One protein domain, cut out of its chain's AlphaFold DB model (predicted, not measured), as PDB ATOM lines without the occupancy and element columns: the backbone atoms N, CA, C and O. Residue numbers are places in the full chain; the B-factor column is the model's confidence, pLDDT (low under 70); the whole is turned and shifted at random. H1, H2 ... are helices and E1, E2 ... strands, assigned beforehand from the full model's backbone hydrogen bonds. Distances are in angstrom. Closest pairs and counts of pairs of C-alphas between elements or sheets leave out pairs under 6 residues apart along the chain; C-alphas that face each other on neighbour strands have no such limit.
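This is residues 2 to 46 of the 150 residues of an uncharacterized protein of Betaproteobacteria bacterium (UniProt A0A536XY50). Picture an open U: a small two-stranded hairpin, E1 and E2, makes one side, the long helix H2 makes the other, and the short helix H1 sits at the closed end between them. From H1 the longer helix folds back the length of the hairpin, with a gap left between the two sides. The printed part has 45 residues, with two named strands and then two named helices in the order E1, E2, H1, H2; the sheet, E1 - E2, is antiparallel and the class is mixed, helices and strands. The whole is compact, with a radius of gyration of the C-alphas of 10.6 A, and spans 24 by 21 by 20 A.

Start at His 2 and go on to C-alpha 6 at (241.050, 209.969, 269.121), where strand E1 begins; it covers residues 6 to 9 and 9.6 A. E2, residues 12 to 16, runs 11.3 A. Next comes H1, residues 19 to 24, 8.7 A long. Find C-alpha 30 at (233.288, 216.091, 260.508); from there H2, residues 30 to 45, runs 21.5 A to C-alpha 45 at (236.749, 196.044, 267.534).

Look first at the hairpin: E1 and E2 are antiparallel, with 160 degrees between their directions. N 7 and O 15 are 2.8 A apart and N 15 and O 7 3.2 A, both within hydrogen-bond range. H1 and H2 are close but not clearly touching; their closest C-alphas, of Leu 22 and Ala 33, are 7.3 A apart. Their lines are about perpendicular, at 78 degrees. H2 is apart from E1 and from E2, and H1 is apart from E1. In H1 and H2 every O i to N i+4 pair is within hydrogen-bond range.

The two C-alphas farthest apart, those of Gln 20 and Gly 46, are 28.4 A apart. The printed part has no cut, and its three links between named elements are tight. Look for low confidence at residues 10 to 14, with pLDDT under 70; the mean of the printed part is 84.3.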
ATOM      1  N   HIS A   2     229.031 216.340 272.741       70.38
ATOM      2  CA  HIS A   2     230.397 216.665 272.321       70.38
ATOM      3  C   HIS A   2     231.040 215.400 271.745       70.38
ATOM      4  O   HIS A   2     231.062 214.374 272.424       70.38
ATOM      5  N   ILE A   3     231.522 215.460 270.503       76.94
ATOM      6  CA  ILE A   3     232.206 214.344 269.840       76.94
ATOM      7  C   ILE A   3     233.707 214.555 270.004       76.94
ATOM      8  O   ILE A   3     234.218 215.646 269.772       76.94
ATOM      9  N   ARG A   4     234.414 213.506 270.419       83.88
ATOM     10  CA  ARG A   4     235.870 213.501 270.553       83.88
ATOM     11  C   ARG A   4     236.421 212.405 269.654       83.88
ATOM     12  O   ARG A   4     236.093 211.238 269.846       83.88
ATOM     13  N   LEU A   5     237.242 212.795 268.687       85.56
ATOM     14  CA  LEU A   5     237.998 211.869 267.854       85.56
ATOM     15  C   LEU A   5     239.352 211.622 268.512       85.56
ATOM     16  O   LEU A   5     239.957 212.541 269.069       85.56
ATOM     17  N   VAL A   6     239.802 210.374 268.481       86.88
ATOM     18  CA  VAL A   6     241.050 209.969 269.121       86.88
ATOM     19  C   VAL A   6     241.861 209.068 268.209       86.88
ATOM     20  O   VAL A   6     241.305 208.280 267.445       86.88
ATOM     21  N   PHE A   7     243.178 209.166 268.329       85.75
ATOM     22  CA  PHE A   7     244.091 208.154 267.828       85.75
ATOM     23  C   PHE A   7     244.228 207.061 268.876       85.75
ATOM     24  O   PHE A   7     244.619 207.335 270.014       85.75
ATOM     25  N   ASP A   8     243.907 205.835 268.478       77.94
ATOM     26  CA  ASP A   8     244.179 204.648 269.274       77.94
ATOM     27  C   ASP A   8     245.438 203.956 268.752       77.94
ATOM     28  O   ASP A   8     245.583 203.730 267.547       77.94
ATOM     29  N   THR A   9     246.367 203.644 269.655       71.19
ATOM     30  CA  THR A   9     247.549 202.841 269.329       71.19
ATOM     31  C   THR A   9     247.796 201.817 270.434       71.19
ATOM     32  O   THR A   9     247.498 202.097 271.595       71.19
ATOM     33  N   PRO A  10     248.436 200.671 270.136       68.50
ATOM     34  CA  PRO A  10     248.753 199.670 271.156       68.50
ATOM     35  C   PRO A  10     249.634 200.179 272.309       68.50
ATOM     36  O   PRO A  10     249.758 199.498 273.321       68.50
ATOM     37  N   LYS A  11     250.302 201.332 272.143       57.34
ATOM     38  CA  LYS A  11     251.321 201.843 273.073       57.34
ATOM     39  C   LYS A  11     250.911 203.112 273.823       57.34
ATOM     40  O   LYS A  11     251.607 203.489 274.761       57.34
ATOM     41  N   THR A  12     249.823 203.781 273.445       55.28
ATOM     42  CA  THR A  12     249.405 205.049 274.066       55.28
ATOM     43  C   THR A  12     247.924 205.057 274.383       55.28
ATOM     44  O   THR A  12     247.110 204.658 273.555       55.28
ATOM     45  N   MET A  13     247.568 205.621 275.541       55.22
ATOM     46  CA  MET A  13     246.190 206.020 275.819       55.22
ATOM     47  C   MET A  13     245.696 206.991 274.739       55.22
ATOM     48  O   MET A  13     246.434 207.881 274.322       55.22
ATOM     49  N   THR A  14     244.445 206.814 274.317       68.62
ATOM     50  CA  THR A  14     243.722 207.592 273.298       68.62
ATOM     51  C   THR A  14     244.086 209.087 273.285       68.62
ATOM     52  O   THR A  14     243.638 209.842 274.158       68.62
ATOM     53  N   ILE A  15     244.881 209.524 272.300       80.50
ATOM     54  CA  ILE A  15     245.279 210.933 272.121       80.50
ATOM     55  C   ILE A  15     244.196 211.644 271.318       80.50
ATOM     56  O   ILE A  15     243.687 211.085 270.352       80.50
ATOM     57  N   ASN A  16     243.846 212.877 271.684       86.62
ATOM     58  CA  ASN A  16     242.863 213.646 270.916       86.62
ATOM     59  C   ASN A  16     243.396 213.998 269.552       86.62
ATOM     60  O   ASN A  16     244.464 214.595 269.461       86.62
ATOM     61  N   ALA A  17     242.605 213.702 268.526       86.56
ATOM     62  CA  ALA A  17     242.832 214.312 267.236       86.56
ATOM     63  C   ALA A  17     242.596 215.819 267.376       86.56
ATOM     64  O   ALA A  17     241.549 216.260 267.865       86.56
ATOM     65  N   THR A  18     243.593 216.600 266.978       87.94
ATOM     66  CA  THR A  18     243.470 218.053 266.857       87.94
ATOM     67  C   THR A  18     242.847 218.414 265.504       87.94
ATOM     68  O   THR A  18     242.873 217.596 264.582       87.94
ATOM     69  N   PRO A  19     242.306 219.633 265.324       87.38
ATOM     70  CA  PRO A  19     241.885 220.097 264.002       87.38
ATOM     71  C   PRO A  19     242.997 219.990 262.944       87.38
ATOM     72  O   PRO A  19     242.729 219.580 261.819       87.38
ATOM     73  N   GLN A  20     244.251 220.266 263.321       89.19
ATOM     74  CA  GLN A  20     245.419 220.142 262.445       89.19
ATOM     75  C   GLN A  20     245.686 218.688 262.035       89.19
ATOM     76  O   GLN A  20     246.080 218.423 260.902       89.19
ATOM     77  N   ASP A  21     245.447 217.725 262.930       89.00
ATOM     78  CA  ASP A  21     245.534 216.306 262.581       89.00
ATOM     79  C   ASP A  21     244.468 215.898 261.570       89.00
ATOM     80  O   ASP A  21     244.757 215.130 260.653       89.00
ATOM     81  N   LEU A  22     243.244 216.403 261.736       88.00
ATOM     82  CA  LEU A  22     242.158 216.135 260.802       88.00
ATOM     83  C   LEU A  22     242.475 216.721 259.427       88.00
ATOM     84  O   LEU A  22     242.357 216.010 258.435       88.00
ATOM     85  N   GLU A  23     242.961 217.959 259.363       88.38
ATOM     86  CA  GLU A  23     243.383 218.596 258.113       88.38
ATOM     87  C   GLU A  23     244.523 217.824 257.432       88.38
ATOM     88  O   GLU A  23     244.426 217.491 256.251       88.38
ATOM     89  N   ARG A  24     245.558 217.435 258.189       90.19
ATOM     90  CA  ARG A  24     246.677 216.614 257.692       90.19
ATOM     91  C   ARG A  24     246.216 215.278 257.103       90.19
ATOM     92  O   ARG A  24     246.866 214.753 256.204       90.19
ATOM     93  N   LEU A  25     245.131 214.711 257.625       86.69
ATOM     94  CA  LEU A  25     244.546 213.454 257.153       86.69
ATOM     95  C   LEU A  25     243.480 213.649 256.064       86.69
ATOM     96  O   LEU A  25     242.896 212.665 255.617       86.69
ATOM     97  N   GLY A  26     243.210 214.888 255.639       88.38
ATOM     98  CA  GLY A  26     242.144 215.198 254.685       88.38
ATOM     99  C   GLY A  26     240.731 214.978 255.245       88.38
ATOM    100  O   GLY A  26     239.793 214.749 254.488       88.38
ATOM    101  N   LEU A  27     240.572 215.022 256.570       87.94
ATOM    102  CA  LEU A  27     239.332 214.779 257.320       87.94
ATOM    103  C   LEU A  27     238.751 216.071 257.916       87.94
ATOM    104  O   LEU A  27     238.218 216.070 259.024       87.94
ATOM    105  N   SER A  28     238.864 217.183 257.193       80.56
ATOM    106  CA  SER A  28     238.393 218.503 257.636       80.56
ATOM    107  C   SER A  28     236.865 218.577 257.779       80.56
ATOM    108  O   SER A  28     236.352 219.387 258.548       80.56
ATOM    109  N   ASP A  29     236.134 217.722 257.057       87.38
ATOM    110  CA  ASP A  29     234.696 217.517 257.234       87.38
ATOM    111  C   ASP A  29     234.433 216.507 258.363       87.38
ATOM    112  O   ASP A  29     234.875 215.354 258.316       87.38
ATOM    113  N   ILE A  30     233.655 216.925 259.362       83.06
ATOM    114  CA  ILE A  30     233.288 216.091 260.508       83.06
ATOM    115  C   ILE A  30     232.526 214.829 260.094       83.06
ATOM    116  O   ILE A  30     232.668 213.794 260.747       83.06
ATOM    117  N   THR A  31     231.740 214.874 259.014       86.38
ATOM    118  CA  THR A  31     231.015 213.699 258.522       86.38
ATOM    119  C   THR A  31     231.981 212.665 257.950       86.38
ATOM    120  O   THR A  31     231.876 211.483 258.290       86.38
ATOM    121  N   ALA A  32     232.965 213.099 257.159       87.56
ATOM    122  CA  ALA A  32     234.034 212.237 256.663       87.56
ATOM    123  C   ALA A  32     234.890 211.676 257.811       87.56
ATOM    124  O   ALA A  32     235.110 210.464 257.890       87.56
ATOM    125  N   ALA A  33     235.302 212.530 258.755       89.31
ATOM    126  CA  ALA A  33     236.079 212.125 259.925       89.31
ATOM    127  C   ALA A  33     235.340 211.074 260.768       89.31
ATOM    128  O   ALA A  33     235.923 210.071 261.189       89.31
ATOM    129  N   LEU A  34     234.034 211.268 260.971       89.88
ATOM    130  CA  LEU A  34     233.198 210.325 261.700       89.88
ATOM    131  C   LEU A  34     233.043 208.997 260.955       89.88
ATOM    132  O   LEU A  34     233.127 207.940 261.580       89.88
ATOM    133  N   SER A  35     232.841 209.038 259.637       90.56
ATOM    134  CA  SER A  35     232.746 207.832 258.810       90.56
ATOM    135  C   SER A  35     234.006 206.971 258.939       90.56
ATOM    136  O   SER A  35     233.912 205.773 259.214       90.56
ATOM    137  N   VAL A  36     235.186 207.596 258.860       92.50
ATOM    138  CA  VAL A  36     236.475 206.913 259.049       92.50
ATOM    139  C   VAL A  36     236.621 206.365 260.469       92.50
ATOM    140  O   VAL A  36     237.059 205.227 260.645       92.50
ATOM    141  N   ALA A  37     236.233 207.131 261.491       91.56
ATOM    142  CA  ALA A  37     236.293 206.678 262.878       91.56
ATOM    143  C   ALA A  37     235.416 205.436 263.117       91.56
ATOM    144  O   ALA A  37     235.888 204.450 263.684       91.56
ATOM    145  N   VAL A  38     234.171 205.443 262.630       93.12
ATOM    146  CA  VAL A  38     233.249 204.299 262.731       93.12
ATOM    147  C   VAL A  38     233.786 203.091 261.962       93.12
ATOM    148  O   VAL A  38     233.801 201.985 262.501       93.12
ATOM    149  N   ALA A  39     234.293 203.287 260.742       93.88
ATOM    150  CA  ALA A  39     234.898 202.210 259.960       93.88
ATOM    151  C   ALA A  39     236.099 201.576 260.686       93.88
ATOM    152  O   ALA A  39     236.240 200.352 260.715       93.88
ATOM    153  N   ASN A  40     236.938 202.390 261.331       92.81
ATOM    154  CA  ASN A  40     238.060 201.902 262.131       92.81
ATOM    155  C   ASN A  40     237.604 201.115 263.361       92.81
ATOM    156  O   ASN A  40     238.156 200.048 263.623       92.81
ATOM    157  N   ILE A  41     236.581 201.593 264.075       91.62
ATOM    158  CA  ILE A  41     236.007 200.872 265.218       91.62
ATOM    159  C   ILE A  41     235.488 199.501 264.772       91.62
ATOM    160  O   ILE A  41     235.834 198.500 265.394       91.62
ATOM    161  N   ARG A  42     234.739 199.426 263.665       94.12
ATOM    162  CA  ARG A  42     234.225 198.151 263.127       94.12
ATOM    163  C   ARG A  42     235.342 197.199 262.718       94.12
ATOM    164  O   ARG A  42     235.320 196.016 263.049       94.12
ATOM    165  N   ARG A  43     236.370 197.722 262.049       93.75
ATOM    166  CA  ARG A  43     237.530 196.936 261.614       93.75
ATOM    167  C   ARG A  43     238.316 196.361 262.793       93.75
ATOM    168  O   ARG A  43     238.683 195.189 262.766       93.75
ATOM    169  N   VAL A  44     238.599 197.177 263.810       91.38
ATOM    170  CA  VAL A  44     239.470 196.796 264.934       91.38
ATOM    171  C   VAL A  44     238.686 196.035 266.002       91.38
ATOM    172  O   VAL A  44     239.072 194.932 266.391       91.38
ATOM    173  N   TYR A  45     237.552 196.581 266.436       91.25
ATOM    174  CA  TYR A  45     236.749 196.044 267.534       91.25
ATOM    175  C   TYR A  45     235.513 195.272 267.063       91.25
ATOM    176  O   TYR A  45     234.727 194.834 267.888       91.25
ATOM    177  N   GLY A  46     235.370 195.006 265.766       94.25
ATOM    178  CA  GLY A  46     234.300 194.169 265.224       94.25
ATOM    179  C   GLY A  46     232.988 194.907 264.973       94.25
ATOM    180  O   GLY A  46     232.801 196.065 265.341       94.25
TER     181      GLY A  46